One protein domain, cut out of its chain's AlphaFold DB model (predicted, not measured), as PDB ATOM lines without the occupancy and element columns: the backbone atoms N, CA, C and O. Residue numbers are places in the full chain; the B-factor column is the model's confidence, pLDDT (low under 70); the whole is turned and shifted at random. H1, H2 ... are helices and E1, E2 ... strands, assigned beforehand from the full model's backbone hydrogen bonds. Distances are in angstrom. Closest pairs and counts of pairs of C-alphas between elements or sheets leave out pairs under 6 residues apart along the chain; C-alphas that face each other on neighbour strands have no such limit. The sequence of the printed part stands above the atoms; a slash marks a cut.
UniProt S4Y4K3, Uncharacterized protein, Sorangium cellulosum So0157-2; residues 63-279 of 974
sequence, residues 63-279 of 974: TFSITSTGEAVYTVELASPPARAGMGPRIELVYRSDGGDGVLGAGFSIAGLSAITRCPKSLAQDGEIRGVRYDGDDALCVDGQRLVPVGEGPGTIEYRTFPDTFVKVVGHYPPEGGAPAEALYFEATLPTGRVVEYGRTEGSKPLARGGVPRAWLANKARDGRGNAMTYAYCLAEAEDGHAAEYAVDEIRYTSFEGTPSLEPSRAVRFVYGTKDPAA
ATOM      1  N   THR A  63      43.211 -41.736   4.821       96.44
ATOM      2  CA  THR A  63      44.207 -40.667   4.669       96.44
ATOM      3  C   THR A  63      44.138 -39.714   5.850       96.44
ATOM      4  O   THR A  63      43.074 -39.183   6.151       96.44
ATOM      5  N   PHE A  64      45.283 -39.474   6.486       97.88
ATOM      6  CA  PHE A  64      45.452 -38.435   7.498       97.88
ATOM      7  C   PHE A  64      45.984 -37.149   6.864       97.88
ATOM      8  O   PHE A  64      46.887 -37.190   6.023       97.88
ATOM      9  N   SER A  65      45.460 -36.006   7.292       97.25
ATOM     10  CA  SER A  65      46.006 -34.692   6.962       97.25
ATOM     11  C   SER A  65      45.775 -33.692   8.093       97.25
ATOM     12  O   SER A  65      44.971 -33.928   8.991       97.25
ATOM     13  N   ILE A  66      46.500 -32.575   8.032       97.00
ATOM     14  CA  ILE A  66      46.337 -31.436   8.935       97.00
ATOM     15  C   ILE A  66      45.919 -30.250   8.076       97.00
ATOM     16  O   ILE A  66      46.570 -29.958   7.060       97.00
ATOM     17  N   THR A  67      44.843 -29.578   8.465       93.94
ATOM     18  CA  THR A  67      44.348 -28.392   7.757       93.94
ATOM     19  C   THR A  67      45.358 -27.236   7.838       93.94
ATOM     20  O   THR A  67      46.352 -27.276   8.571       93.94
ATOM     21  N   SER A  68      45.120 -26.166   7.077       90.00
ATOM     22  CA  SER A  68      45.870 -24.909   7.223       90.00
ATOM     23  C   SER A  68      45.607 -24.207   8.561       90.00
ATOM     24  O   SER A  68      46.374 -23.328   8.935       90.00
ATOM     25  N   THR A  69      44.543 -24.588   9.271       91.62
ATOM     26  CA  THR A  69      44.098 -24.036  10.559       91.62
ATOM     27  C   THR A  69      44.422 -24.940  11.755       91.62
ATOM     28  O   THR A  69      44.141 -24.565  12.889       91.62
ATOM     29  N   GLY A  70      45.098 -26.072  11.517       95.06
ATOM     30  CA  GLY A  70      45.720 -26.910  12.547       95.06
ATOM     31  C   GLY A  70      44.901 -28.115  13.013       95.06
ATOM     32  O   GLY A  70      45.391 -28.875  13.844       95.06
ATOM     33  N   GLU A  71      43.703 -28.351  12.478       97.00
ATOM     34  CA  GLU A  71      42.878 -29.502  12.867       97.00
ATOM     35  C   GLU A  71      43.373 -30.812  12.244       97.00
ATOM     36  O   GLU A  71      43.837 -30.842  11.097       97.00
ATOM     37  N   ALA A  72      43.211 -31.916  12.977       98.06
ATOM     38  CA  ALA A  72      43.409 -33.262  12.453       98.06
ATOM     39  C   ALA A  72      42.217 -33.674  11.587       98.06
ATOM     40  O   ALA A  72      41.068 -33.560  12.017       98.06
ATOM     41  N   VAL A  73      42.490 -34.222  10.402       98.38
ATOM     42  CA  VAL A  73      41.476 -34.787   9.504       98.38
ATOM     43  C   VAL A  73      41.862 -36.208   9.123       98.38
ATOM     44  O   VAL A  73      42.967 -36.439   8.626       98.38
ATOM     45  N   TYR A  74      40.944 -37.157   9.313       98.06
ATOM     46  CA  TYR A  74      41.096 -38.525   8.816       98.06
ATOM     47  C   TYR A  74      39.919 -38.903   7.922       98.06
ATOM     48  O   TYR A  74      38.771 -38.883   8.360       98.06
ATOM     49  N   THR A  75      40.206 -39.255   6.671       97.88
ATOM     50  CA  THR A  75      39.190 -39.549   5.654       97.88
ATOM     51  C   THR A  75      39.267 -41.003   5.217       97.88
ATOM     52  O   THR A  75      40.337 -41.473   4.832       97.88
ATOM     53  N   VAL A  76      38.125 -41.691   5.221       96.62
ATOM     54  CA  VAL A  76      37.949 -43.059   4.713       96.62
ATOM     55  C   VAL A  76      36.950 -43.031   3.559       96.62
ATOM     56  O   VAL A  76      35.760 -42.794   3.770       96.62
ATOM     57  N   GLU A  77      37.412 -43.283   2.334       94.06
ATOM     58  CA  GLU A  77      36.534 -43.340   1.158       94.06
ATOM     59  C   GLU A  77      35.851 -44.711   1.067       94.06
ATOM     60  O   GLU A  77      36.507 -45.754   0.995       94.06
ATOM     61  N   LEU A  78      34.515 -44.722   1.036       94.88
ATOM     62  CA  LEU A  78      33.745 -45.956   0.932       94.88
ATOM     63  C   LEU A  78      33.559 -46.339  -0.532       94.88
ATOM     64  O   LEU A  78      32.894 -45.654  -1.313       94.88
ATOM     65  N   ALA A  79      34.081 -47.503  -0.909       92.94
ATOM     66  CA  ALA A  79      33.946 -48.006  -2.264       92.94
ATOM     67  C   ALA A  79      32.473 -48.323  -2.583       92.94
ATOM     68  O   ALA A  79      31.897 -49.271  -2.036       92.94
ATOM     69  N   SER A  80      31.885 -47.589  -3.528       92.12
ATOM     70  CA  SER A  80      30.545 -47.848  -4.063       92.12
ATOM     71  C   SER A  80      30.595 -48.733  -5.326       92.12
ATOM     72  O   SER A  80      31.628 -48.815  -6.003       92.12
ATOM     73  N   PRO A  81      29.516 -49.469  -5.660       93.75
ATOM     74  CA  PRO A  81      29.449 -50.209  -6.913       93.75
ATOM     75  C   PRO A  81      29.574 -49.272  -8.135       93.75
ATOM     76  O   PRO A  81      29.146 -48.120  -8.082       93.75
ATOM     77  N   PRO A  82      30.134 -49.734  -9.271       93.75
ATOM     78  CA  PRO A  82      30.499 -48.837 -10.369       93.75
ATOM     79  C   PRO A  82      29.337 -47.995 -10.905       93.75
ATOM     80  O   PRO A  82      28.300 -48.526 -11.314       93.75
ATOM     81  N   ALA A  83      29.544 -46.682 -10.954       93.62
ATOM     82  CA  ALA A  83      28.584 -45.721 -11.473       93.62
ATOM     83  C   ALA A  83      28.553 -45.672 -13.011       93.62
ATOM     84  O   ALA A  83      29.531 -45.978 -13.697       93.62
ATOM     85  N   ARG A  84      27.431 -45.212 -13.574       91.25
ATOM     86  CA  ARG A  84      27.302 -44.950 -15.013       91.25
ATOM     87  C   ARG A  84      27.990 -43.624 -15.335       91.25
ATOM     88  O   ARG A  84      27.578 -42.593 -14.824       91.25
ATOM     89  N   ALA A  85      29.037 -43.661 -16.164       88.94
ATOM     90  CA  ALA A  85      29.804 -42.476 -16.578       88.94
ATOM     91  C   ALA A  85      30.324 -41.608 -15.407       88.94
ATOM     92  O   ALA A  85      30.426 -40.393 -15.531       88.94
ATOM     93  N   GLY A  86      30.639 -42.228 -14.262       88.19
ATOM     94  CA  GLY A  86      31.081 -41.515 -13.057       88.19
ATOM     95  C   GLY A  86      29.962 -40.817 -12.271       88.19
ATOM     96  O   GLY A  86      30.242 -40.235 -11.227       88.19
ATOM     97  N   MET A  87      28.702 -40.902 -12.718       93.44
ATOM     98  CA  MET A  87      27.550 -40.333 -12.019       93.44
ATOM     99  C   MET A  87      27.049 -41.283 -10.922       93.44
ATOM    100  O   MET A  87      26.158 -42.111 -11.135       93.44
ATOM    101  N   GLY A  88      27.676 -41.201  -9.751       93.00
ATOM    102  CA  GLY A  88      27.307 -41.962  -8.562       93.00
ATOM    103  C   GLY A  88      27.719 -41.250  -7.274       93.00
ATOM    104  O   GLY A  88      28.364 -40.197  -7.335       93.00
ATOM    105  N   PRO A  89      27.329 -41.797  -6.115       94.12
ATOM    106  CA  PRO A  89      27.672 -41.222  -4.826       94.12
ATOM    107  C   PRO A  89      29.153 -41.449  -4.500       94.12
ATOM    108  O   PRO A  89      29.700 -42.526  -4.758       94.12
ATOM    109  N   ARG A  90      29.771 -40.431  -3.900       92.56
ATOM    110  CA  ARG A  90      31.064 -40.517  -3.212       92.56
ATOM    111  C   ARG A  90      30.757 -40.353  -1.735       92.56
ATOM    112  O   ARG A  90      30.358 -39.264  -1.355       92.56
ATOM    113  N   ILE A  91      30.810 -41.438  -0.973       95.62
ATOM    114  CA  ILE A  91      30.514 -41.420   0.461       95.62
ATOM    115  C   ILE A  91      31.829 -41.614   1.193       95.62
ATOM    116  O   ILE A  91      32.564 -42.555   0.897       95.62
ATOM    117  N   GLU A  92      32.106 -40.725   2.133       96.75
ATOM    118  CA  GLU A  92      33.333 -40.738   2.918       96.75
ATOM    119  C   GLU A  92      32.981 -40.658   4.402       96.75
ATOM    120  O   GLU A  92      32.029 -39.977   4.784       96.75
ATOM    121  N   LEU A  93      33.754 -41.351   5.233       97.12
ATOM    122  CA  LEU A  93      33.778 -41.110   6.671       97.12
ATOM    123  C   LEU A  93      34.876 -40.089   6.923       97.12
ATOM    124  O   LEU A  93      36.017 -40.308   6.512       97.12
ATOM    125  N   VAL A  94      34.542 -38.984   7.576       97.62
ATOM    126  CA  VAL A  94      35.499 -37.917   7.858       97.62
ATOM    127  C   VAL A  94      35.502 -37.653   9.349       97.62
ATOM    128  O   VAL A  94      34.492 -37.222   9.902       97.62
ATOM    129  N   TYR A  95      36.643 -37.909   9.980       98.06
ATOM    130  CA  TYR A  95      36.962 -37.372  11.292       98.06
ATOM    131  C   TYR A  95      37.523 -35.966  11.139       98.06
ATOM    132  O   TYR A  95      38.405 -35.750  10.300       98.06
ATOM    133  N   ARG A  96      37.072 -35.044  11.985       97.62
ATOM    134  CA  ARG A  96      37.757 -33.781  12.246       97.62
ATOM    135  C   ARG A  96      37.890 -33.562  13.749       97.62
ATOM    136  O   ARG A  96      36.930 -33.804  14.476       97.62
ATOM    137  N   SER A  97      39.036 -33.063  14.211       96.38
ATOM    138  CA  SER A  97      39.245 -32.778  15.643       96.38
ATOM    139  C   SER A  97      38.417 -31.603  16.177       96.38
ATOM    140  O   SER A  97      38.250 -31.488  17.383       96.38
ATOM    141  N   ASP A  98      37.895 -30.749  15.294       93.38
ATOM    142  CA  ASP A  98      36.914 -29.694  15.590       93.38
ATOM    143  C   ASP A  98      35.462 -30.133  15.302       93.38
ATOM    144  O   ASP A  98      34.535 -29.326  15.360       93.38
ATOM    145  N   GLY A  99      35.250 -31.402  14.939       92.19
ATOM    146  CA  GLY A  99      33.940 -31.940  14.599       92.19
ATOM    147  C   GLY A  99      33.089 -32.219  15.839       92.19
ATOM    148  O   GLY A  99      33.550 -32.819  16.806       92.19
ATOM    149  N   GLY A 100      31.813 -31.832  15.788       89.50
ATOM    150  CA  GLY A 100      30.844 -32.131  16.846       89.50
ATOM    151  C   GLY A 100      30.367 -33.591  16.865       89.50
ATOM    152  O   GLY A 100      30.856 -34.450  16.132       89.50
ATOM    153  N   ASP A 101      29.363 -33.871  17.699       88.06
ATOM    154  CA  ASP A 101      28.716 -35.187  17.779       88.06
ATOM    155  C   ASP A 101      27.707 -35.406  16.637       88.06
ATOM    156  O   ASP A 101      26.707 -34.685  16.534       88.06
ATOM    157  N   GLY A 102      27.972 -36.407  15.788       89.94
ATOM    158  CA  GLY A 102      27.158 -36.783  14.630       89.94
ATOM    159  C   GLY A 102      26.586 -38.204  14.708       89.94
ATOM    160  O   GLY A 102      26.626 -38.866  15.745       89.94
ATOM    161  N   VAL A 103      26.061 -38.711  13.583       94.69
ATOM    162  CA  VAL A 103      25.512 -40.084  13.489       94.69
ATOM    163  C   VAL A 103      26.580 -41.179  13.605       94.69
ATOM    164  O   VAL A 103      26.246 -42.337  13.832       94.69
ATOM    165  N   LEU A 104      27.855 -40.826  13.451       96.88
ATOM    166  CA  LEU A 104      29.006 -41.712  13.651       96.88
ATOM    167  C   LEU A 104      29.722 -41.425  14.987       96.88
ATOM    168  O   LEU A 104      30.818 -41.924  15.205       96.88
ATOM    169  N   GLY A 105      29.123 -40.635  15.883       95.38
ATOM    170  CA  GLY A 105      29.753 -40.222  17.140       95.38
ATOM    171  C   GLY A 105      30.567 -38.928  17.039       95.38
ATOM    172  O   GLY A 105      30.509 -38.224  16.028       95.38
ATOM    173  N   ALA A 106      31.299 -38.602  18.105       94.69
ATOM    174  CA  ALA A 106      32.081 -37.371  18.228       94.69
ATOM    175  C   ALA A 106      33.205 -37.288  17.179       94.69
ATOM    176  O   ALA A 106      33.949 -38.246  16.960       94.69
ATOM    177  N   GLY A 107      33.309 -36.143  16.501       95.56
ATOM    178  CA  GLY A 107      34.326 -35.860  15.485       95.56
ATOM    179  C   GLY A 107      34.089 -36.523  14.123       95.56
ATOM    180  O   GLY A 107      34.551 -35.996  13.111       95.56
ATOM    181  N   PHE A 108      33.360 -37.645  14.060       97.56
ATOM    182  CA  PHE A 108      33.072 -38.366  12.818       97.56
ATOM    183  C   PHE A 108      31.757 -37.933  12.158       97.56
ATOM    184  O   PHE A 108      30.691 -37.864  12.768       97.56
ATOM    185  N   SER A 109      31.813 -37.741  10.842       95.69
ATOM    186  CA  SER A 109      30.661 -37.405  10.005       95.69
ATOM    187  C   SER A 109      30.685 -38.163   8.677       95.69
ATOM    188  O   SER A 109      31.711 -38.713   8.268       95.69
ATOM    189  N   ILE A 110      29.532 -38.206   8.005       95.25
ATOM    190  CA  ILE A 110      29.424 -38.693   6.628       95.25
ATOM    191  C   ILE A 110      29.574 -37.492   5.695       95.25
ATOM    192  O   ILE A 110      28.775 -36.557   5.766       95.25
ATOM    193  N   ALA A 111      30.539 -37.540   4.783       93.81
ATOM    194  CA  ALA A 111      30.680 -36.565   3.708       93.81
ATOM    195  C   ALA A 111      30.136 -37.105   2.372       93.81
ATOM    196  O   ALA A 111      29.918 -38.308   2.196       93.81
ATOM    197  N   GLY A 112      29.888 -36.190   1.426       91.38
ATOM    198  CA  GLY A 112      29.343 -36.506   0.096       91.38
ATOM    199  C   GLY A 112      27.843 -36.251  -0.086       91.38
ATOM    200  O   GLY A 112      27.283 -36.542  -1.152       91.38
ATOM    201  N   LEU A 113      27.196 -35.696   0.938       94.12
ATOM    202  CA  LEU A 113      25.846 -35.139   0.880       94.12
ATOM    203  C   LEU A 113      25.930 -33.629   0.628       94.12
ATOM    204  O   LEU A 113      26.954 -33.017   0.915       94.12
ATOM    205  N   SER A 114      24.869 -33.045   0.070       96.06
ATOM    206  CA  SER A 114      24.813 -31.611  -0.218       96.06
ATOM    207  C   SER A 114      23.454 -31.042   0.171       96.06
ATOM    208  O   SER A 114      22.424 -31.708   0.001       96.06
ATOM    209  N   ALA A 115      23.448 -29.820   0.689       97.69
ATOM    210  CA  ALA A 115      22.243 -29.126   1.115       97.69
ATOM    211  C   ALA A 115      22.396 -27.608   0.993       97.69
ATOM    212  O   ALA A 115      23.491 -27.059   1.105       97.69
ATOM    213  N   ILE A 116      21.260 -26.936   0.819       98.19
ATOM    214  CA  ILE A 116      21.146 -25.503   1.071       98.19
ATOM    215  C   ILE A 116      20.527 -25.330   2.452       98.19
ATOM    216  O   ILE A 116      19.439 -25.841   2.729       98.19
ATOM    217  N   THR A 117      21.231 -24.616   3.318       96.69
ATOM    218  CA  THR A 117      20.824 -24.307   4.688       96.69
ATOM    219  C   THR A 117      20.756 -22.800   4.879       96.69
ATOM    220  O   THR A 117      21.259 -22.029   4.063       96.69
ATOM    221  N   ARG A 118      20.125 -22.366   5.966       94.62
ATOM    222  CA  ARG A 118      20.213 -20.978   6.428       94.62
ATOM    223  C   ARG A 118      21.524 -20.767   7.186       94.62
ATOM    224  O   ARG A 118      22.064 -21.726   7.740       94.62
ATOM    225  N   CYS A 119      22.037 -19.545   7.191       92.56
ATOM    226  CA  CYS A 119      23.242 -19.169   7.928       92.56
ATOM    227  C   CYS A 119      23.145 -17.727   8.459       92.56
ATOM    228  O   CYS A 119      22.392 -16.931   7.889       92.56
ATOM    229  N   PRO A 120      23.856 -17.395   9.553       90.88
ATOM    230  CA  PRO A 120      23.788 -16.073  10.171       90.88
ATOM    231  C   PRO A 120      24.399 -14.981   9.280       90.88
ATOM    232  O   PRO A 120      25.187 -15.251   8.366       90.88
ATOM    233  N   LYS A 121      24.024 -13.731   9.548       91.31
ATOM    234  CA  LYS A 121      24.638 -12.526   8.979       91.31
ATOM    235  C   LYS A 121      25.731 -11.991   9.902       91.31
ATOM    236  O   LYS A 121      25.650 -12.166  11.113       91.31
ATOM    237  N   SER A 122      26.738 -11.346   9.321       89.94
ATOM    238  CA  SER A 122      27.869 -10.764  10.060       89.94
ATOM    239  C   SER A 122      28.097  -9.305   9.681       89.94
ATOM    240  O   SER A 122      27.882  -8.928   8.528       89.94
ATOM    241  N   LEU A 123      28.636  -8.498  10.602       89.44
ATOM    242  CA  LEU A 123      28.989  -7.101  10.320       89.44
ATOM    243  C   LEU A 123      29.916  -6.976   9.107       89.44
ATOM    244  O   LEU A 123      29.682  -6.142   8.236       89.44
ATOM    245  N   ALA A 124      30.939  -7.828   9.020       88.56
ATOM    246  CA  ALA A 124      31.951  -7.741   7.976       88.56
ATOM    247  C   ALA A 124      31.405  -7.966   6.562       88.56
ATOM    248  O   ALA A 124      32.021  -7.481   5.612       88.56
ATOM    249  N   GLN A 125      30.334  -8.748   6.404       87.00
ATOM    250  CA  GLN A 125      29.779  -9.093   5.094       87.00
ATOM    251  C   GLN A 125      28.438  -8.405   4.808       87.00
ATOM    252  O   GLN A 125      28.180  -8.051   3.660       87.00
ATOM    253  N   ASP A 126      27.603  -8.215   5.827       89.06
ATOM    254  CA  ASP A 126      26.211  -7.778   5.682       89.06
ATOM    255  C   ASP A 126      25.946  -6.388   6.270       89.06
ATOM    256  O   ASP A 126      24.884  -5.817   6.031       89.06
ATOM    257  N   GLY A 127      26.889  -5.832   7.040       88.69
ATOM    258  CA  GLY A 127      26.696  -4.579   7.774       88.69
ATOM    259  C   GLY A 127      25.759  -4.703   8.982       88.69
ATOM    260  O   GLY A 127      25.476  -3.703   9.638       88.69
ATOM    261  N   GLU A 128      25.299  -5.916   9.293       88.88
ATOM    262  CA  GLU A 128      24.491  -6.248  10.463       88.88
ATOM    263  C   GLU A 128      24.859  -7.642  10.986       88.88
ATOM    264  O   GLU A 128      25.173  -8.548  10.213       88.88
ATOM    265  N   ILE A 129      24.798  -7.817  12.305       89.19
ATOM    266  CA  ILE A 129      24.767  -9.137  12.934       89.19
ATOM    267  C   ILE A 129      23.317  -9.555  13.089       89.19
ATOM    268  O   ILE A 129      22.474  -8.757  13.520       89.19
ATOM    269  N   ARG A 130      23.039 -10.792  12.677       88.25
ATOM    270  CA  ARG A 130      21.722 -11.392  12.831       88.25
ATOM    271  C   ARG A 130      21.798 -12.912  12.763       88.25
ATOM    272  O   ARG A 130      22.231 -13.472  11.751       88.25
ATOM    273  N   GLY A 131      21.285 -13.568  13.797       87.50
ATOM    274  CA  GLY A 131      21.134 -15.019  13.865       87.50
ATOM    275  C   GLY A 131      20.107 -15.552  12.863       87.50
ATOM    276  O   GLY A 131      19.439 -14.793  12.157       87.50
ATOM    277  N   VAL A 132      19.963 -16.877  12.785       90.00
ATOM    278  CA  VAL A 132      18.944 -17.526  11.940       90.00
ATOM    279  C   VAL A 132      17.595 -17.508  12.661       90.00
ATOM    280  O   VAL A 132      17.452 -18.133  13.708       90.00
ATOM    281  N   ARG A 133      16.588 -16.847  12.077       87.69
ATOM    282  CA  ARG A 133      15.227 -16.733  12.653       87.69
ATOM    283  C   ARG A 133      14.157 -17.488  11.858       87.69
ATOM    284  O   ARG A 133      12.988 -17.478  12.227       87.69
ATOM    285  N   TYR A 134      14.558 -18.177  10.791       89.50
ATOM    286  CA  TYR A 134      13.703 -18.938   9.875       89.50
ATOM    287  C   TYR A 134      12.695 -18.085   9.090       89.50
ATOM    288  O   TYR A 134      11.663 -18.585   8.649       89.50
ATOM    289  N   ASP A 135      13.017 -16.819   8.835       88.50
ATOM    290  CA  ASP A 135      12.154 -15.874   8.123       88.50
ATOM    291  C   ASP A 135      12.726 -15.454   6.754       88.50
ATOM    292  O   ASP A 135      13.566 -16.141   6.161       88.50
ATOM    293  N   GLY A 136      12.176 -14.384   6.180       88.62
ATOM    294  CA  GLY A 136      12.578 -13.874   4.875       88.62
ATOM    295  C   GLY A 136      13.933 -13.165   4.848       88.62
ATOM    296  O   GLY A 136      14.455 -12.968   3.758       88.62
ATOM    297  N   ASP A 137      14.513 -12.822   5.999       90.25
ATOM    298  CA  ASP A 137      15.727 -12.000   6.078       90.25
ATOM    299  C   ASP A 137      16.995 -12.815   6.366       90.25
ATOM    300  O   ASP A 137      18.100 -12.265   6.363       90.25
ATOM    301  N   ASP A 138      16.857 -14.120   6.608       92.56
ATOM    302  CA  ASP A 138      17.994 -15.021   6.797       92.56
ATOM    303  C   ASP A 138      18.844 -15.140   5.530       92.56
ATOM    304  O   ASP A 138      18.339 -15.209   4.406       92.56
ATOM    305  N   ALA A 139      20.151 -15.294   5.709       94.31
ATOM    306  CA  ALA A 139      21.016 -15.658   4.605       94.31
ATOM    307  C   ALA A 139      20.972 -17.160   4.301       94.31
ATOM    308  O   ALA A 139      20.622 -17.990   5.145       94.31
ATOM    309  N   LEU A 140      21.369 -17.514   3.079       96.62
ATOM    310  CA  LEU A 140      21.444 -18.894   2.612       96.62
ATOM    311  C   LEU A 140      22.895 -19.312   2.392       96.62
ATOM    312  O   LEU A 140      23.728 -18.508   1.979       96.62
ATOM    313  N   CYS A 141      23.180 -20.587   2.622       97.06
ATOM    314  CA  CYS A 141      24.478 -21.200   2.406       97.06
ATOM    315  C   CYS A 141      24.309 -22.541   1.679       97.06
ATOM    316  O   CYS A 141      23.441 -23.333   2.038       97.06
ATOM    317  N   VAL A 142      25.138 -22.818   0.669       97.75
ATOM    318  CA  VAL A 142      25.243 -24.142   0.034       97.75
ATOM    319  C   VAL A 142      26.477 -24.842   0.578       97.75
ATOM    320  O   VAL A 142      27.581 -24.316   0.470       97.75
ATOM    321  N   ASP A 143      26.296 -26.000   1.211       94.88
ATOM    322  CA  ASP A 143      27.393 -26.777   1.808       94.88
ATOM    323  C   ASP A 143      28.298 -25.927   2.734       94.88
ATOM    324  O   ASP A 143      29.520 -26.055   2.743       94.88
ATOM    325  N   GLY A 144      27.679 -25.007   3.488       92.62
ATOM    326  CA  GLY A 144      28.355 -24.062   4.387       92.62
ATOM    327  C   GLY A 144      28.898 -22.788   3.725       92.62
ATOM    328  O   GLY A 144      29.292 -21.866   4.431       92.62
ATOM    329  N   GLN A 145      28.888 -22.682   2.393       93.50
ATOM    330  CA  GLN A 145      29.344 -21.488   1.673       93.50
ATOM    331  C   GLN A 145      28.202 -20.504   1.435       93.50
ATOM    332  O   GLN A 145      27.175 -20.860   0.857       93.50
ATOM    333  N   ARG A 146      28.407 -19.247   1.830       93.88
ATOM    334  CA  ARG A 146      27.422 -18.163   1.726       93.88
ATOM    335  C   ARG A 146      26.950 -17.950   0.291       93.88
ATOM    336  O   ARG A 146      27.775 -17.821  -0.604       93.88
ATOM    337  N   LEU A 147      25.639 -17.887   0.077       95.75
ATOM    338  CA  LEU A 147      25.007 -17.535  -1.192       95.75
ATOM    339  C   LEU A 147      24.707 -16.035  -1.235       95.75
ATOM    340  O   LEU A 147      24.038 -15.499  -0.355       95.75
ATOM    341  N   VAL A 148      25.183 -15.371  -2.285       93.31
ATOM    342  CA  VAL A 148      24.988 -13.942  -2.547       93.31
ATOM    343  C   VAL A 148      24.158 -13.785  -3.824       93.31
ATOM    344  O   VAL A 148      24.529 -14.376  -4.845       93.31
ATOM    345  N   PRO A 149      23.037 -13.043  -3.797       93.31
ATOM    346  CA  PRO A 149      22.214 -12.824  -4.981       93.31
ATOM    347  C   PRO A 149      22.972 -11.978  -6.011       93.31
ATOM    348  O   PRO A 149      23.590 -10.971  -5.680       93.31
ATOM    349  N   VAL A 150      22.926 -12.391  -7.279       95.12
ATOM    350  CA  VAL A 150      23.590 -11.701  -8.404       95.12
ATOM    351  C   VAL A 150      22.632 -11.342  -9.543       95.12
ATOM    352  O   VAL A 150      23.024 -10.662 -10.490       95.12
ATOM    353  N   GLY A 151      21.380 -11.795  -9.479       92.62
ATOM    354  CA  GLY A 151      20.355 -11.442 -10.451       92.62
ATOM    355  C   GLY A 151      18.977 -11.952 -10.054       92.62
ATOM    356  O   GLY A 151      18.842 -13.057  -9.534       92.62
ATOM    357  N   GLU A 152      17.950 -11.161 -10.344       91.88
ATOM    358  CA  GLU A 152      16.558 -11.471 -10.015       91.88
ATOM    359  C   GLU A 152      15.689 -11.449 -11.276       91.88
ATOM    360  O   GLU A 152      15.867 -10.624 -12.177       91.88
ATOM    361  N   GLY A 153      14.743 -12.381 -11.347       88.00
ATOM    362  CA  GLY A 153      13.740 -12.487 -12.400       88.00
ATOM    363  C   GLY A 153      12.399 -12.963 -11.829       88.00
ATOM    364  O   GLY A 153      12.331 -13.331 -10.659       88.00
ATOM    365  N   PRO A 154      11.314 -12.982 -12.626       89.31
ATOM    366  CA  PRO A 154       9.994 -13.378 -12.134       89.31
ATOM    367  C   PRO A 154       9.994 -14.787 -11.511       89.31
ATOM    368  O   PRO A 154      10.145 -15.780 -12.225       89.31
ATOM    369  N   GLY A 155       9.824 -14.868 -10.185       91.56
ATOM    370  CA  GLY A 155       9.840 -16.117  -9.410       91.56
ATOM    371  C   GLY A 155      11.202 -16.826  -9.339       91.56
ATOM    372  O   GLY A 155      11.241 -18.021  -9.036       91.56
ATOM    373  N   THR A 156      12.315 -16.150  -9.648       94.50
ATOM    374  CA  THR A 156      13.661 -16.750  -9.619       94.50
ATOM    375  C   THR A 156      14.734 -15.787  -9.131       94.50
ATOM    376  O   THR A 156      14.777 -14.647  -9.587       94.50
ATOM    377  N   ILE A 157      15.677 -16.283  -8.328       95.56
ATOM    378  CA  ILE A 157      16.869 -15.533  -7.905       95.56
ATOM    379  C   ILE A 157      18.115 -16.367  -8.219       95.56
ATOM    380  O   ILE A 157      18.182 -17.544  -7.862       95.56
ATOM    381  N   GLU A 158      19.086 -15.781  -8.919       96.31
ATOM    382  CA  GLU A 158      20.403 -16.374  -9.159       96.31
ATOM    383  C   GLU A 158      21.370 -15.963  -8.047       96.31
ATOM    384  O   GLU A 158      21.515 -14.779  -7.751       96.31
ATOM    385  N   TYR A 159      22.077 -16.943  -7.493       96.88
ATOM    386  CA  TYR A 159      23.081 -16.772  -6.455       96.88
ATOM    387  C   TYR A 159      24.451 -17.299  -6.895       96.88
ATOM    388  O   TYR A 159      24.561 -18.235  -7.703       96.88
ATOM    389  N   ARG A 160      25.495 -16.727  -6.293       96.31
ATOM    390  CA  ARG A 160      26.881 -17.217  -6.315       96.31
ATOM    391  C   ARG A 160      27.370 -17.466  -4.902       96.31
ATOM    392  O   ARG A 160      26.836 -16.884  -3.964       96.31
ATOM    393  N   THR A 161      28.360 -18.337  -4.750       94.50
ATOM    394  CA  THR A 161      28.977 -18.535  -3.439       94.50
ATOM    395  C   THR A 161      29.898 -17.370  -3.094       94.50
ATOM    396  O   THR A 161      30.384 -16.659  -3.974       94.50
ATOM    397  N   PHE A 162      30.174 -17.205  -1.809       88.06
ATOM    398  CA  PHE A 162      31.172 -16.289  -1.297       88.06
ATOM    399  C   PHE A 162      32.117 -17.039  -0.343       88.06
ATOM    400  O   PHE A 162      31.653 -17.541   0.685       88.06
ATOM    401  N   PRO A 163      33.420 -17.138  -0.673       85.56
ATOM    402  CA  PRO A 163      34.025 -16.746  -1.956       85.56
ATOM    403  C   PRO A 163      33.457 -17.544  -3.153       85.56
ATOM    404  O   PRO A 163      32.896 -18.629  -2.980       85.56
ATOM    405  N   ASP A 164      33.570 -17.003  -4.374       89.56
ATOM    406  CA  ASP A 164      33.001 -17.637  -5.576       89.56
ATOM    407  C   ASP A 164      33.768 -18.918  -5.940       89.56
ATOM    408  O   ASP A 164      34.959 -18.897  -6.252       89.56
ATOM    409  N   THR A 165      33.066 -20.051  -5.906       91.69
ATOM    410  CA  THR A 165      33.566 -21.383  -6.266       91.69
ATOM    411  C   THR A 165      33.089 -21.827  -7.647       91.69
ATOM    412  O   THR A 165      33.200 -23.001  -8.010       91.69
ATOM    413  N   PHE A 166      32.561 -20.893  -8.443       94.75
ATOM    414  CA  PHE A 166      31.940 -21.114  -9.749       94.75
ATOM    415  C   PHE A 166      30.681 -21.992  -9.697       94.75
ATOM    416  O   PHE A 166      30.219 -22.487 -10.731       94.75
ATOM    417  N   VAL A 167      30.092 -22.163  -8.512       96.62
ATOM    418  CA  VAL A 167      28.773 -22.777  -8.347       96.62
ATOM    419  C   VAL A 167      27.711 -21.726  -8.659       96.62
ATOM    420  O   VAL A 167      27.667 -20.653  -8.059       96.62
ATOM    421  N   LYS A 168      26.839 -22.031  -9.622       97.69
ATOM    422  CA  LYS A 168      25.645 -21.226  -9.912       97.69
ATOM    423  C   LYS A 168      24.457 -21.854  -9.207       97.69
ATOM    424  O   LYS A 168      24.137 -22.996  -9.523       97.69
ATOM    425  N   VAL A 169      23.763 -21.113  -8.350       98.31
ATOM    426  CA  VAL A 169      22.512 -21.572  -7.728       98.31
ATOM    427  C   VAL A 169      21.351 -20.730  -8.242       98.31
ATOM    428  O   VAL A 169      21.465 -19.516  -8.345       98.31
ATOM    429  N   VAL A 170      20.233 -21.362  -8.585       97.75
ATOM    430  CA  VAL A 170      18.982 -20.685  -8.936       97.75
ATOM    431  C   VAL A 170      17.912 -21.125  -7.946       97.75
ATOM    432  O   VAL A 170      17.576 -22.306  -7.882       97.75
ATOM    433  N   GLY A 171      17.405 -20.181  -7.158       97.06
ATOM    434  CA  GLY A 171      16.242 -20.383  -6.299       97.06
ATOM    435  C   GLY A 171      14.952 -20.131  -7.066       97.06
ATOM    436  O   GLY A 171      14.888 -19.213  -7.885       97.06
ATOM    437  N   HIS A 172      13.934 -20.944  -6.798       96.50
ATOM    438  CA  HIS A 172      12.606 -20.827  -7.392       96.50
ATOM    439  C   HIS A 172      11.568 -20.471  -6.329       96.50
ATOM    440  O   HIS A 172      11.457 -21.147  -5.306       96.50
ATOM    441  N   TYR A 173      10.773 -19.444  -6.615       94.75
ATOM    442  CA  TYR A 173       9.843 -18.796  -5.693       94.75
ATOM    443  C   TYR A 173       8.449 -18.680  -6.329       94.75
ATOM    444  O   TYR A 173       8.303 -18.832  -7.550       94.75
ATOM    445  N   PRO A 174       7.398 -18.403  -5.538       91.31
ATOM    446  CA  PRO A 174       6.137 -17.907  -6.078       91.31
ATOM    447  C   PRO A 174       6.362 -16.659  -6.962       91.31
ATOM    448  O   PRO A 174       7.327 -15.934  -6.741       91.31
ATOM    449  N   PRO A 175       5.495 -16.358  -7.949       82.31
ATOM    450  CA  PRO A 175       5.723 -15.260  -8.901       82.31
ATOM    451  C   PRO A 175       5.907 -13.865  -8.285       82.31
ATOM    452  O   PRO A 175       6.583 -13.031  -8.882       82.31
ATOM    453  N   GLU A 176       5.292 -13.618  -7.128       79.50
ATOM    454  CA  GLU A 176       5.409 -12.375  -6.349       79.50
ATOM    455  C   GLU A 176       6.349 -12.528  -5.141       79.50
ATOM    456  O   GLU A 176       6.537 -11.578  -4.389       79.50
ATOM    457  N   GLY A 177       6.914 -13.723  -4.951       71.69
ATOM    458  CA  GLY A 177       7.821 -14.038  -3.859       71.69
ATOM    459  C   GLY A 177       9.277 -13.772  -4.225       71.69
ATOM    460  O   GLY A 177       9.659 -13.762  -5.398       71.69
ATOM    461  N   GLY A 178      10.097 -13.577  -3.203       75.88
ATOM    462  CA  GLY A 178      11.510 -13.224  -3.364       75.88
ATOM    463  C   GLY A 178      12.343 -13.384  -2.101       75.88
ATOM    464  O   GLY A 178      13.509 -13.006  -2.091       75.88
ATOM    465  N   ALA A 179      11.766 -13.948  -1.040       82.69
ATOM    466  CA  ALA A 179      12.449 -14.123   0.230       82.69
ATOM    467  C   ALA A 179      12.819 -15.600   0.464       82.69
ATOM    468  O   ALA A 179      12.019 -16.484   0.155       82.69
ATOM    469  N   PRO A 180      13.991 -15.909   1.048       78.62
ATOM    470  CA  PRO A 180      14.403 -17.249   1.475       78.62
ATOM    471  C   PRO A 180      13.311 -18.132   2.106       78.62
ATOM    472  O   PRO A 180      13.204 -19.300   1.736       78.62
ATOM    473  N   ALA A 181      12.459 -17.598   2.991       82.25
ATOM    474  CA  ALA A 181      11.337 -18.343   3.587       82.25
ATOM    475  C   ALA A 181      10.288 -18.859   2.592       82.25
ATOM    476  O   ALA A 181       9.595 -19.831   2.883       82.25
ATOM    477  N   GLU A 182      10.205 -18.258   1.412       88.00
ATOM    478  CA  GLU A 182       9.252 -18.608   0.361       88.00
ATOM    479  C   GLU A 182       9.868 -19.533  -0.700       88.00
ATOM    480  O   GLU A 182       9.179 -19.939  -1.641       88.00
ATOM    481  N   ALA A 183      11.163 -19.859  -0.589       92.00
ATOM    482  CA  ALA A 183      11.855 -20.646  -1.601       92.00
ATOM    483  C   ALA A 183      11.259 -22.058  -1.701       92.00
ATOM    484  O   ALA A 183      11.273 -22.861  -0.760       92.00
ATOM    485  N   LEU A 184      10.758 -22.393  -2.887       94.12
ATOM    486  CA  LEU A 184      10.086 -23.661  -3.146       94.12
ATOM    487  C   LEU A 184      11.094 -24.799  -3.325       94.12
ATOM    488  O   LEU A 184      10.858 -25.907  -2.835       94.12
ATOM    489  N   TYR A 185      12.175 -24.527  -4.061       97.19
ATOM    490  CA  TYR A 185      13.296 -25.426  -4.345       97.19
ATOM    491  C   TYR A 185      14.456 -24.639  -4.977       97.19
ATOM    492  O   TYR A 185      14.284 -23.492  -5.400       97.19
ATOM    493  N   PHE A 186      15.618 -25.280  -5.093       98.50
ATOM    494  CA  PHE A 186      16.792 -24.712  -5.757       98.50
ATOM    495  C   PHE A 186      17.394 -25.686  -6.770       98.50
ATOM    496  O   PHE A 186      17.284 -26.906  -6.623       98.50
ATOM    497  N   GLU A 187      18.087 -25.145  -7.769       98.19
ATOM    498  CA  GLU A 187      18.935 -25.898  -8.691       98.19
ATOM    499  C   GLU A 187      20.360 -25.323  -8.676       98.19
ATOM    500  O   GLU A 187      20.558 -24.141  -8.954       98.19
ATOM    501  N   ALA A 188      21.365 -26.150  -8.374       98.19
ATOM    502  CA  ALA A 188      22.774 -25.766  -8.451       98.19
ATOM    503  C   ALA A 188      23.453 -26.412  -9.659       98.19
ATOM    504  O   ALA A 188      23.389 -27.627  -9.848       98.19
ATOM    505  N   THR A 189      24.147 -25.610 -10.462       97.94
ATOM    506  CA  THR A 189      25.056 -26.076 -11.512       97.94
ATOM    507  C   THR A 189      26.486 -25.972 -11.000       97.94
ATOM    508  O   THR A 189      26.987 -24.874 -10.755       97.94
ATOM    509  N   LEU A 190      27.135 -27.122 -10.836       95.25
ATOM    510  CA  LEU A 190      28.512 -27.217 -10.366       95.25
ATOM    511  C   LEU A 190      29.502 -26.951 -11.517       95.25
ATOM    512  O   LEU A 190      29.158 -27.188 -12.680       95.25
ATOM    513  N   PRO A 191      30.771 -26.600 -11.221       93.44
ATOM    514  CA  PRO A 191      31.815 -26.401 -12.238       93.44
ATOM    515  C   PRO A 191      32.050 -27.624 -13.137       93.44
ATOM    516  O   PRO A 191      32.511 -27.514 -14.270       93.44
ATOM    517  N   THR A 192      31.695 -28.813 -12.645       90.62
ATOM    518  CA  THR A 192      31.760 -30.080 -13.385       90.62
ATOM    519  C   THR A 192      30.673 -30.228 -14.458       90.62
ATOM    520  O   THR A 192      30.692 -31.200 -15.212       90.62
ATOM    521  N   GLY A 193      29.704 -29.307 -14.527       91.44
ATOM    522  CA  GLY A 193      28.519 -29.394 -15.387       91.44
ATOM    523  C   GLY A 193      27.403 -30.287 -14.830       91.44
ATOM    524  O   GLY A 193      26.387 -30.492 -15.496       91.44
ATOM    525  N   ARG A 194      27.578 -30.833 -13.621       93.75
ATOM    526  CA  ARG A 194      26.536 -31.554 -12.882       93.75
ATOM    527  C   ARG A 194      25.490 -30.566 -12.365       93.75
ATOM    528  O   ARG A 194      25.845 -29.509 -11.852       93.75
ATOM    529  N   VAL A 195      24.219 -30.950 -12.454       97.00
ATOM    530  CA  VAL A 195      23.094 -30.206 -11.875       97.00
ATOM    531  C   VAL A 195      22.564 -30.968 -10.667       97.00
ATOM    532  O   VAL A 195      22.335 -32.178 -10.759       97.00
ATOM    533  N   VAL A 196      22.378 -30.278  -9.546       98.06
ATOM    534  CA  VAL A 196      21.785 -30.811  -8.314       98.06
ATOM    535  C   VAL A 196      20.506 -30.042  -8.011       98.06
ATOM    536  O   VAL A 196      20.487 -28.818  -8.077       98.06
ATOM    537  N   GLU A 197      19.437 -30.767  -7.711       98.25
ATOM    538  CA  GLU A 197      18.151 -30.219  -7.284       98.25
ATOM    539  C   GLU A 197      18.009 -30.390  -5.773       98.25
ATOM    540  O   GLU A 197      18.306 -31.472  -5.250       98.25
ATOM    541  N   TYR A 198      17.527 -29.346  -5.101       98.56
ATOM    542  CA  TYR A 198      17.371 -29.290  -3.651       98.56
ATOM    543  C   TYR A 198      15.928 -28.993  -3.273       98.56
ATOM    544  O   TYR A 198      15.330 -28.045  -3.784       98.56
ATOM    545  N   GLY A 199      15.377 -29.765  -2.339       96.88
ATOM    546  CA  GLY A 199      14.062 -29.502  -1.767       96.88
ATOM    547  C   GLY A 199      12.889 -29.609  -2.751       96.88
ATOM    548  O   GLY A 199      11.829 -29.028  -2.526       96.88
ATOM    549  N   ARG A 200      13.034 -30.325  -3.872       95.56
ATOM    550  CA  ARG A 200      11.943 -30.453  -4.857       95.56
ATOM    551  C   ARG A 200      10.811 -31.370  -4.380       95.56
ATOM    552  O   ARG A 200       9.697 -31.279  -4.888       95.56
ATOM    553  N   THR A 201      11.085 -32.245  -3.413       93.75
ATOM    554  CA  THR A 201      10.108 -33.151  -2.789       93.75
ATOM    555  C   THR A 201       9.921 -32.808  -1.311       93.75
ATOM    556  O   THR A 201      10.841 -32.284  -0.683       93.75
ATOM    557  N   GLU A 202       8.758 -33.127  -0.735       90.56
ATOM    558  CA  GLU A 202       8.476 -32.901   0.697       90.56
ATOM    559  C   GLU A 202       9.519 -33.584   1.595       90.56
ATOM    560  O   GLU A 202      10.111 -32.939   2.452       90.56
ATOM    561  N   GLY A 203       9.877 -34.839   1.296       91.75
ATOM    562  CA  GLY A 203      10.906 -35.589   2.029       91.75
ATOM    563  C   GLY A 203      12.333 -35.021   1.947       91.75
ATOM    564  O   GLY A 203      13.230 -35.549   2.589       91.75
ATOM    565  N   SER A 204      12.568 -33.977   1.147       96.19
ATOM    566  CA  SER A 204      13.859 -33.277   1.033       96.19
ATOM    567  C   SER A 204      13.820 -31.846   1.578       96.19
ATOM    568  O   SER A 204      14.769 -31.087   1.386       96.19
ATOM    569  N   LYS A 205      12.720 -31.470   2.242       95.44
ATOM    570  CA  LYS A 205      12.513 -30.161   2.867       95.44
ATOM    571  C   LYS A 205      12.117 -30.334   4.331       95.44
ATOM    572  O   LYS A 205      10.932 -30.231   4.640       95.44
ATOM    573  N   PRO A 206      13.072 -30.608   5.240       95.62
ATOM    574  CA  PRO A 206      12.786 -30.522   6.666       95.62
ATOM    575  C   PRO A 206      12.208 -29.137   6.986       95.62
ATOM    576  O   PRO A 206      12.727 -28.116   6.521       95.62
ATOM    577  N   LEU A 207      11.119 -29.108   7.750       95.12
ATOM    578  CA  LEU A 207      10.397 -27.884   8.085       95.12
ATOM    579  C   LEU A 207      10.850 -27.335   9.438       95.12
ATOM    580  O   LEU A 207      11.229 -28.090  10.334       95.12
ATOM    581  N   ALA A 208      10.807 -26.015   9.569       94.19
ATOM    582  CA  ALA A 208      10.855 -25.324  10.843       94.19
ATOM    583  C   ALA A 208       9.430 -25.096  11.380       94.19
ATOM    584  O   ALA A 208       8.435 -25.440  10.730       94.19
ATOM    585  N   ARG A 209       9.322 -24.488  12.567       89.62
ATOM    586  CA  ARG A 209       8.035 -24.027  13.110       89.62
ATOM    587  C   ARG A 209       7.304 -23.131  12.108       89.62
ATOM    588  O   ARG A 209       7.918 -22.396  11.341       89.62
ATOM    589  N   GLY A 210       5.976 -23.218  12.094       88.38
ATOM    590  CA  GLY A 210       5.144 -22.461  11.151       88.38
ATOM    591  C   GLY A 210       5.151 -22.995   9.712       88.38
ATOM    592  O   GLY A 210       4.534 -22.385   8.844       88.38
ATOM    593  N   GLY A 211       5.805 -24.134   9.445       90.44
ATOM    594  CA  GLY A 211       5.767 -24.809   8.143       90.44
ATOM    595  C   GLY A 211       6.691 -24.211   7.078       90.44
ATOM    596  O   GLY A 211       6.569 -24.555   5.902       90.44
ATOM    597  N   VAL A 212       7.618 -23.332   7.464       92.31
ATOM    598  CA  VAL A 212       8.644 -22.786   6.561       92.31
ATOM    599  C   VAL A 212       9.804 -23.777   6.401       92.31
ATOM    600  O   VAL A 212      10.124 -24.495   7.349       92.31
ATOM    601  N   PRO A 213      10.477 -23.857   5.239       93.50
ATOM    602  CA  PRO A 213      11.619 -24.755   5.093       93.50
ATOM    603  C   PRO A 213      12.794 -24.355   5.999       93.50
ATOM    604  O   PRO A 213      13.280 -23.216   5.966       93.50
ATOM    605  N   ARG A 214      13.281 -25.328   6.778       93.38
ATOM    606  CA  ARG A 214      14.501 -25.226   7.596       93.38
ATOM    607  C   ARG A 214      15.757 -25.399   6.742       93.38
ATOM    608  O   ARG A 214      16.751 -24.711   6.954       93.38
ATOM    609  N   ALA A 215      15.700 -26.322   5.785       95.88
ATOM    610  CA  ALA A 215      16.751 -26.582   4.808       95.88
ATOM    611  C   ALA A 215      16.162 -27.204   3.530       95.88
ATOM    612  O   ALA A 215      15.058 -27.751   3.538       95.88
ATOM    613  N   TRP A 216      16.935 -27.171   2.445       97.81
ATOM    614  CA  TRP A 216      16.634 -27.840   1.180       97.81
ATOM    615  C   TRP A 216      17.737 -28.861   0.904       97.81
ATOM    616  O   TRP A 216      18.848 -28.518   0.498       97.81
ATOM    617  N   LEU A 217      17.440 -30.135   1.151       98.31
ATOM    618  CA  LEU A 217      18.376 -31.243   0.971       98.31
ATOM    619  C   LEU A 217      18.431 -31.641  -0.505       98.31
ATOM    620  O   LEU A 217      17.410 -31.593  -1.201       98.31
ATOM    621  N   ALA A 218      19.596 -32.070  -1.000       98.19
ATOM    622  CA  ALA A 218      19.710 -32.569  -2.368       98.19
ATOM    623  C   ALA A 218      18.757 -33.754  -2.571       98.19
ATOM    624  O   ALA A 218      18.870 -34.757  -1.874       98.19
ATOM    625  N   ASN A 219      17.830 -33.670  -3.524       97.75
ATOM    626  CA  ASN A 219      16.885 -34.749  -3.836       97.75
ATOM    627  C   ASN A 219      17.250 -35.487  -5.131       97.75
ATOM    628  O   ASN A 219      16.882 -36.650  -5.318       97.75
ATOM    629  N   LYS A 220      17.989 -34.834  -6.036       97.44
ATOM    630  CA  LYS A 220      18.407 -35.411  -7.317       97.44
ATOM    631  C   LYS A 220      19.683 -34.759  -7.827       97.44
ATOM    632  O   LYS A 220      19.876 -33.559  -7.689       97.44
ATOM    633  N   ALA A 221      20.529 -35.543  -8.480       97.19
ATOM    634  CA  ALA A 221      21.678 -35.056  -9.223       97.19
ATOM    635  C   ALA A 221      21.735 -35.691 -10.612       97.19
ATOM    636  O   ALA A 221      21.499 -36.891 -10.747       97.19
ATOM    637  N   ARG A 222      22.076 -34.902 -11.634       96.56
ATOM    638  CA  ARG A 222      22.204 -35.369 -13.022       96.56
ATOM    639  C   ARG A 222      23.402 -34.755 -13.734       96.56
ATOM    640  O   ARG A 222      23.796 -33.626 -13.444       96.56
ATOM    641  N   ASP A 223      23.940 -35.480 -14.704       94.94
ATOM    642  CA  ASP A 223      24.874 -34.923 -15.681       94.94
ATOM    643  C   ASP A 223      24.148 -34.410 -16.938       94.94
ATOM    644  O   ASP A 223      22.963 -34.671 -17.160       94.94
ATOM    645  N   GLY A 224      24.875 -33.692 -17.801       89.94
ATOM    646  CA  GLY A 224      24.332 -33.161 -19.058       89.94
ATOM    647  C   GLY A 224      23.950 -34.218 -20.104       89.94
ATOM    648  O   GLY A 224      23.455 -33.862 -21.170       89.94
ATOM    649  N   ARG A 225      24.190 -35.512 -19.843       91.06
ATOM    650  CA  ARG A 225      23.807 -36.628 -20.724       91.06
ATOM    651  C   ARG A 225      22.568 -37.371 -20.226       91.06
ATOM    652  O   ARG A 225      22.080 -38.231 -20.952       91.06
ATOM    653  N   GLY A 226      22.060 -37.043 -19.039       92.81
ATOM    654  CA  GLY A 226      20.892 -37.675 -18.435       92.81
ATOM    655  C   GLY A 226      21.219 -38.846 -17.508       92.81
ATOM    656  O   GLY A 226      20.292 -39.521 -17.072       92.81
ATOM    657  N   ASN A 227      22.490 -39.115 -17.181       96.44
ATOM    658  CA  ASN A 227      22.801 -40.039 -16.087       96.44
ATOM    659  C   ASN A 227      22.428 -39.357 -14.771       96.44
ATOM    660  O   ASN A 227      22.765 -38.187 -14.580       96.44
ATOM    661  N   ALA A 228      21.756 -40.070 -13.870       96.81
ATOM    662  CA  ALA A 228      21.232 -39.458 -12.659       96.81
ATOM    663  C   ALA A 228      21.338 -40.351 -11.417       96.81
ATOM    664  O   ALA A 228      21.586 -41.564 -11.477       96.81
ATOM    665  N   MET A 229      21.156 -39.700 -10.272       97.00
ATOM    666  CA  MET A 229      20.915 -40.325  -8.983       97.00
ATOM    667  C   MET A 229      19.929 -39.511  -8.148       97.00
ATOM    668  O   MET A 229      19.813 -38.297  -8.322       97.00
ATOM    669  N   THR A 230      19.222 -40.185  -7.252       97.50
ATOM    670  CA  THR A 230      18.220 -39.612  -6.354       97.50
ATOM    671  C   THR A 230      18.537 -39.953  -4.909       97.50
ATOM    672  O   THR A 230      19.155 -40.980  -4.621       97.50
ATOM    673  N   TYR A 231      18.098 -39.078  -4.012       97.44
ATOM    674  CA  TYR A 231      18.340 -39.159  -2.580       97.44
ATOM    675  C   TYR A 231      16.997 -39.223  -1.855       97.44
ATOM    676  O   TYR A 231      16.075 -38.470  -2.178       97.44
ATOM    677  N   ALA A 232      16.893 -40.124  -0.887       96.50
ATOM    678  CA  ALA A 232      15.758 -40.252   0.012       96.50
ATOM    679  C   ALA A 232      16.227 -40.061   1.456       96.50
ATOM    680  O   ALA A 232      17.336 -40.467   1.810       96.50
ATOM    681  N   TYR A 233      15.365 -39.465   2.278       95.88
ATOM    682  CA  TYR A 233      15.642 -39.130   3.671       95.88
ATOM    683  C   TYR A 233      14.536 -39.672   4.577       95.88
ATOM    684  O   TYR A 233      13.391 -39.833   4.147       95.88
ATOM    685  N   CYS A 234      14.885 -39.921   5.834       93.62
ATOM    686  CA  CYS A 234      13.927 -40.046   6.923       93.62
ATOM    687  C   CYS A 234      13.739 -38.671   7.586       93.62
ATOM    688  O   CYS A 234      14.675 -37.874   7.661       93.62
ATOM    689  N   LEU A 235      12.536 -38.416   8.095       93.06
ATOM    690  CA  LEU A 235      12.187 -37.212   8.845       93.06
ATOM    691  C   LEU A 235      11.429 -37.645  10.102       93.06
ATOM    692  O   LEU A 235      10.588 -38.545  10.034       93.06
ATOM    693  N   ALA A 236      11.749 -37.032  11.234       93.00
ATOM    694  CA  ALA A 236      11.007 -37.143  12.480       93.00
ATOM    695  C   ALA A 236      10.404 -35.772  12.788       93.00
ATOM    696  O   ALA A 236      11.138 -34.792  12.919       93.00
ATOM    697  N   GLU A 237       9.081 -35.698  12.861       91.88
ATOM    698  CA  GLU A 237       8.364 -34.453  13.134       91.88
ATOM    699  C   GLU A 237       7.976 -34.385  14.613       91.88
ATOM    700  O   GLU A 237       7.514 -35.373  15.189       91.88
ATOM    701  N   ALA A 238       8.182 -33.219  15.222       91.69
ATOM    702  CA  ALA A 238       7.664 -32.892  16.543       91.69
ATOM    703  C   ALA A 238       6.163 -32.558  16.482       91.69
ATOM    704  O   ALA A 238       5.585 -32.374  15.410       91.69
ATOM    705  N   GLU A 239       5.516 -32.457  17.645       88.06
ATOM    706  CA  GLU A 239       4.066 -32.220  17.746       88.06
ATOM    707  C   GLU A 239       3.605 -30.888  17.126       88.06
ATOM    708  O   GLU A 239       2.495 -30.790  16.608       88.06
ATOM    709  N   ASP A 240       4.463 -29.871  17.147       88.44
ATOM    710  CA  ASP A 240       4.260 -28.545  16.550       88.44
ATOM    711  C   ASP A 240       4.679 -28.478  15.060       88.44
ATOM    712  O   ASP A 240       4.691 -27.398  14.464       88.44
ATOM    713  N   GLY A 241       5.000 -29.623  14.445       90.69
ATOM    714  CA  GLY A 241       5.196 -29.782  13.001       90.69
ATOM    715  C   GLY A 241       6.593 -29.455  12.467       90.69
ATOM    716  O   GLY A 241       6.799 -29.532  11.256       90.69
ATOM    717  N   HIS A 242       7.563 -29.101  13.320       94.81
ATOM    718  CA  HIS A 242       8.952 -28.953  12.869       94.81
ATOM    719  C   HIS A 242       9.665 -30.309  12.768       94.81
ATOM    720  O   HIS A 242       9.354 -31.255  13.490       94.81
ATOM    721  N   ALA A 243      10.667 -30.399  11.893       95.38
ATOM    722  CA  ALA A 243      11.523 -31.573  11.770       95.38
ATOM    723  C   ALA A 243      12.574 -31.595  12.898       95.38
ATOM    724  O   ALA A 243      13.587 -30.885  12.826       95.38
ATOM    725  N   ALA A 244      12.328 -32.419  13.920       94.44
ATOM    726  CA  ALA A 244      13.181 -32.594  15.098       94.44
ATOM    727  C   ALA A 244      14.494 -33.321  14.768       94.44
ATOM    728  O   ALA A 244      15.551 -32.972  15.292       94.44
ATOM    729  N   GLU A 245      14.443 -34.299  13.862       93.94
ATOM    730  CA  GLU A 245      15.608 -35.062  13.408       93.94
ATOM    731  C   GLU A 245      15.417 -35.539  11.962       93.94
ATOM    732  O   GLU A 245      14.307 -35.868  11.537       93.94
ATOM    733  N   TYR A 246      16.498 -35.589  11.183       94.38
ATOM    734  CA  TYR A 246      16.480 -36.124   9.824       94.38
ATOM    735  C   TYR A 246      17.830 -36.720   9.435       94.38
ATOM    736  O   TYR A 246      18.875 -36.281   9.913       94.38
ATOM    737  N   ALA A 247      17.813 -37.706   8.541       94.69
ATOM    738  CA  ALA A 247      19.022 -38.347   8.031       94.69
ATOM    739  C   ALA A 247      18.807 -38.911   6.620       94.69
ATOM    740  O   ALA A 247      17.676 -39.165   6.196       94.69
ATOM    741  N   VAL A 248      19.898 -39.110   5.874       95.56
ATOM    742  CA  VAL A 248      19.845 -39.802   4.578       95.56
ATOM    743  C   VAL A 248      19.483 -41.273   4.793       95.56
ATOM    744  O   VAL A 248      20.077 -41.936   5.637       95.56
ATOM    745  N   ASP A 249      18.516 -41.779   4.033       94.62
ATOM    746  CA  ASP A 249      18.000 -43.154   4.111       94.62
ATOM    747  C   ASP A 249      18.571 -44.009   2.969       94.62
ATOM    748  O   ASP A 249      19.118 -45.097   3.176       94.62
ATOM    749  N   GLU A 250      18.511 -43.498   1.735       95.69
ATOM    750  CA  GLU A 250      18.976 -44.231   0.559       95.69
ATOM    751  C   GLU A 250      19.372 -43.300  -0.595       95.69
ATOM    752  O   GLU A 250      18.739 -42.274  -0.844       95.69
ATOM    753  N   ILE A 251      20.388 -43.700  -1.359       97.56
ATOM    754  CA  ILE A 251      20.783 -43.062  -2.616       97.56
ATOM    755  C   ILE A 251      20.652 -44.087  -3.736       97.56
ATOM    756  O   ILE A 251      21.380 -45.080  -3.747       97.56
ATOM    757  N   ARG A 252      19.775 -43.848  -4.714       97.50
ATOM    758  CA  ARG A 252      19.636 -44.697  -5.910       97.50
ATOM    759  C   ARG A 252      20.315 -44.044  -7.099       97.50
ATOM    760  O   ARG A 252      20.073 -42.880  -7.388       97.50
ATOM    761  N   TYR A 253      21.156 -44.786  -7.812       97.12
ATOM    762  CA  TYR A 253      21.965 -44.243  -8.907       97.12
ATOM    763  C   TYR A 253      22.030 -45.200 -10.097       97.12
ATOM    764  O   TYR A 253      21.518 -46.321 -10.049       97.12
ATOM    765  N   THR A 254      22.676 -44.758 -11.181       96.94
ATOM    766  CA  THR A 254      22.753 -45.410 -12.510       96.94
ATOM    767  C   THR A 254      21.499 -45.338 -13.369       96.94
ATOM    768  O   THR A 254      21.478 -45.960 -14.441       96.94
ATOM    769  N   SER A 255      20.510 -44.547 -12.945       96.12
ATOM    770  CA  SER A 255      19.380 -44.205 -13.797       96.12
ATOM    771  C   SER A 255      19.847 -43.381 -14.998       96.12
ATOM    772  O   SER A 255      20.919 -42.760 -14.990       96.12
ATOM    773  N   PHE A 256      19.057 -43.433 -16.063       96.12
ATOM    774  CA  PHE A 256      19.307 -42.688 -17.289       96.12
ATOM    775  C   PHE A 256      17.994 -42.103 -17.805       96.12
ATOM    776  O   PHE A 256      17.064 -42.846 -18.102       96.12
ATOM    777  N   GLU A 257      17.931 -40.782 -17.929       92.25
ATOM    778  CA  GLU A 257      16.730 -40.018 -18.304       92.25
ATOM    779  C   GLU A 257      16.652 -39.726 -19.813       92.25
ATOM    780  O   GLU A 257      15.987 -38.788 -20.243       92.25
ATOM    781  N   GLY A 258      17.355 -40.516 -20.630       88.25
ATOM    782  CA  GLY A 258      17.284 -40.455 -22.090       88.25
ATOM    783  C   GLY A 258      16.340 -41.501 -22.690       88.25
ATOM    784  O   GLY A 258      15.445 -42.014 -22.025       88.25
ATOM    785  N   THR A 259      16.562 -41.841 -23.963       87.56
ATOM    786  CA  THR A 259      15.766 -42.840 -24.695       87.56
ATOM    787  C   THR A 259      16.637 -44.051 -25.069       87.56
ATOM    788  O   THR A 259      17.574 -43.879 -25.853       87.56
ATOM    789  N   PRO A 260      16.338 -45.274 -24.579       87.44
ATOM    790  CA  PRO A 260      15.310 -45.596 -23.584       87.44
ATOM    791  C   PRO A 260      15.700 -45.102 -22.184       87.44
ATOM    792  O   PRO A 260      16.888 -45.053 -21.860       87.44
ATOM    793  N   SER A 261      14.706 -44.785 -21.356       92.75
ATOM    794  CA  SER A 261      14.948 -44.467 -19.951       92.75
ATOM    795  C   SER A 261      15.336 -45.736 -19.197       92.75
ATOM    796  O   SER A 261      14.860 -46.831 -19.509       92.75
ATOM    797  N   LEU A 262      16.226 -45.604 -18.216       94.56
ATOM    798  CA  LEU A 262      16.670 -46.716 -17.381       94.56
ATOM    799  C   LEU A 262      16.423 -46.388 -15.915       94.56
ATOM    800  O   LEU A 262      16.874 -45.352 -15.423       94.56
ATOM    801  N   GLU A 263      15.770 -47.314 -15.223       94.06
ATOM    802  CA  GLU A 263      15.620 -47.282 -13.771       94.06
ATOM    803  C   GLU A 263      16.976 -47.475 -13.068       94.06
ATOM    804  O   GLU A 263      17.890 -48.105 -13.625       94.06
ATOM    805  N   PRO A 264      17.144 -46.949 -11.842       94.94
ATOM    806  CA  PRO A 264      18.364 -47.153 -11.082       94.94
ATOM    807  C   PRO A 264      18.552 -48.638 -10.762       94.94
ATOM    808  O   PRO A 264      17.663 -49.313 -10.248       94.94
ATOM    809  N   SER A 265      19.748 -49.148 -11.046       94.50
ATOM    810  CA  SER A 265      20.117 -50.551 -10.812       94.50
ATOM    811  C   SER A 265      21.026 -50.749  -9.602       94.50
ATOM    812  O   SER A 265      21.468 -51.864  -9.350       94.50
ATOM    813  N   ARG A 266      21.388 -49.672  -8.903       96.38
ATOM    814  CA  ARG A 266      22.301 -49.693  -7.760       96.38
ATOM    815  C   ARG A 266      21.826 -48.707  -6.708       96.38
ATOM    816  O   ARG A 266      21.227 -47.682  -7.051       96.38
ATOM    817  N   ALA A 267      22.136 -49.001  -5.455       96.56
ATOM    818  CA  ALA A 267      21.787 -48.140  -4.340       96.56
ATOM    819  C   ALA A 267      22.854 -48.154  -3.240       96.56
ATOM    820  O   ALA A 267      23.654 -49.086  -3.149       96.56
ATOM    821  N   VAL A 268      22.859 -47.109  -2.422       97.19
ATOM    822  CA  VAL A 268      23.541 -47.048  -1.126       97.19
ATOM    823  C   VAL A 268      22.453 -46.868  -0.081       97.19
ATOM    824  O   VAL A 268      21.643 -45.955  -0.225       97.19
ATOM    825  N   ARG A 269      22.397 -47.737   0.925       96.12
ATOM    826  CA  ARG A 269      21.390 -47.692   1.991       96.12
ATOM    827  C   ARG A 269      22.068 -47.480   3.336       96.12
ATOM    828  O   ARG A 269      23.073 -48.131   3.610       96.12
ATOM    829  N   PHE A 270      21.496 -46.605   4.151       96.12
ATOM    830  CA  PHE A 270      21.989 -46.263   5.480       96.12
ATOM    831  C   PHE A 270      21.072 -46.901   6.523       96.12
ATOM    832  O   PHE A 270      19.854 -46.750   6.458       96.12
ATOM    833  N   VAL A 271      21.647 -47.662   7.450       94.94
ATOM    834  CA  VAL A 271      20.917 -48.369   8.505       94.94
ATOM    835  C   VAL A 271      21.314 -47.755   9.837       94.94
ATOM    836  O   VAL A 271      22.491 -47.772  10.194       94.94
ATOM    837  N   TYR A 272      20.336 -47.221  10.565       94.38
ATOM    838  CA  TYR A 272      20.563 -46.558  11.845       94.38
ATOM    839  C   TYR A 272      19.959 -47.352  12.999       94.38
ATOM    840  O   TYR A 272      18.863 -47.908  12.885       94.38
ATOM    841  N   GLY A 273      20.668 -47.339  14.119       92.38
ATOM    842  CA  GLY A 273      20.135 -47.581  15.447       92.38
ATOM    843  C   GLY A 273      19.927 -46.262  16.192       92.38
ATOM    844  O   GLY A 273      20.178 -45.171  15.675       92.38
ATOM    845  N   THR A 274      19.491 -46.366  17.442       91.50
ATOM    846  CA  THR A 274      19.451 -45.235  18.375       91.50
ATOM    847  C   THR A 274      20.704 -45.271  19.247       91.50
ATOM    848  O   THR A 274      21.164 -46.348  19.638       91.50
ATOM    849  N   LYS A 275      21.272 -44.100  19.537       93.38
ATOM    850  CA  LYS A 275      22.348 -43.924  20.515       93.38
ATOM    851  C   LYS A 275      21.917 -44.422  21.897       93.38
ATOM    852  O   LYS A 275      20.728 -44.552  22.192       93.38
ATOM    853  N   ASP A 276      22.907 -44.680  22.749       91.69
ATOM    854  CA  ASP A 276      22.645 -44.866  24.174       91.69
ATOM    855  C   ASP A 276      21.896 -43.634  24.721       91.69
ATOM    856  O   ASP A 276      22.256 -42.517  24.339       91.69
ATOM    857  N   PRO A 277      20.880 -43.790  25.591       88.69
ATOM    858  CA  PRO A 277      20.159 -42.657  26.163       88.69
ATOM    859  C   PRO A 277      21.056 -41.569  26.768       88.69
ATOM    860  O   PRO A 277      20.735 -40.395  26.619       88.69
ATOM    861  N   ALA A 278      22.186 -41.929  27.392       88.56
ATOM    862  CA  ALA A 278      23.125 -40.958  27.967       88.56
ATOM    863  C   ALA A 278      23.893 -40.140  26.906       88.56
ATOM    864  O   ALA A 278      24.385 -39.051  27.197       88.56
ATOM    865  N   ALA A 279      23.976 -40.651  25.675       92.00
ATOM    866  CA  ALA A 279      24.628 -39.997  24.541       92.00
ATOM    867  C   ALA A 279      23.665 -39.176  23.672       92.00
ATOM    868  O   ALA A 279      24.107 -38.489  22.753       92.00
TER     869      ALA A 279
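Overview. This is residues 63 to 279 of the 974 residues of an uncharacterized protein of Sorangium cellulosum So0157-2 (UniProt S4Y4K3). Eight short strands, E5 to E12, ring a small closed barrel, and from E12 its sheet runs on as a wing of three long strands, E13, E14 and E15. At the wing's end of the model is a separate small twisted sheet, E1 to E4, while the short helix H1 is at the barrel's far end. The printed part has 217 residues with fifteen named strands and one named helix, in the order E1 to E5, H1, E6 to E15; both sheets are antiparallel, and the class is mostly strand, though under half of the residues are in named elements. The whole is compact, with a radius of gyration of the C-alphas of 18.2 A and spans of 52 by 45 by 42 A.

Arrangement. E1, residues 63 to 66, E2, 72 to 78, E3, 91 to 96, and E4, 108 to 111, form a meander, each strand the antiparallel neighbour of the one before. N 65 and O 73 are 2.9 A apart, N 76 and O 93 2.8 A, and N 94 and O 109 2.9 A. This sheet is only just strongly twisted, its C-alphas up to 4.2 A off the best plane. E4 is apart from E5, residues 115 to 119. H1, residues 123 to 126, is not on the barrel and is too short for an O i to N i+4 pair; its one O i to N i+3 pair is not within range. A second meander runs through E6, 139 to 142, E7, 145 to 153, E8, 156 to 162, E9, 168 to 172, E10, 185 to 189, E11, 195 to 198, E12, 215 to 222, E13, 227 to 237, E14, 243 to 256, and E15, 266 to 274. E12 is staggered: residues 215 to 217 pair with E5, with N 116 and O 216 2.9 A apart, and residues 218 to 222 with E11, with N 197 and O 220 2.8 A apart. E13 and E14 are a hairpin at 162 degrees, with N 232 and O 250 2.8 A apart. E15 is beside residues 249 to 253 of E14, with N 251 and O 268 2.8 A apart.

Along the chain. E1 begins at C-alpha 63 (44.207, -40.667, 4.669), and E15 ends at C-alpha 274 (19.451, -45.235, 18.375). E13 is 33.1 A long, E14 32.1 A, E15 26.7 A and E7 22.9 A. E7 bends by 56 degrees at residue 150, and E14 by 58 degrees at residue 253.

Size, cuts and confidence. The C-alphas of Thr 259 and Ala 278, the two farthest apart, are 53.2 A from each other. The printed part has no cut. The long links are E2 to E3, E3 to E4, H1 to E6, E9 to E10 and E11 to E12. The mean pLDDT of the printed part is 93.4, and no printed residue is under 70.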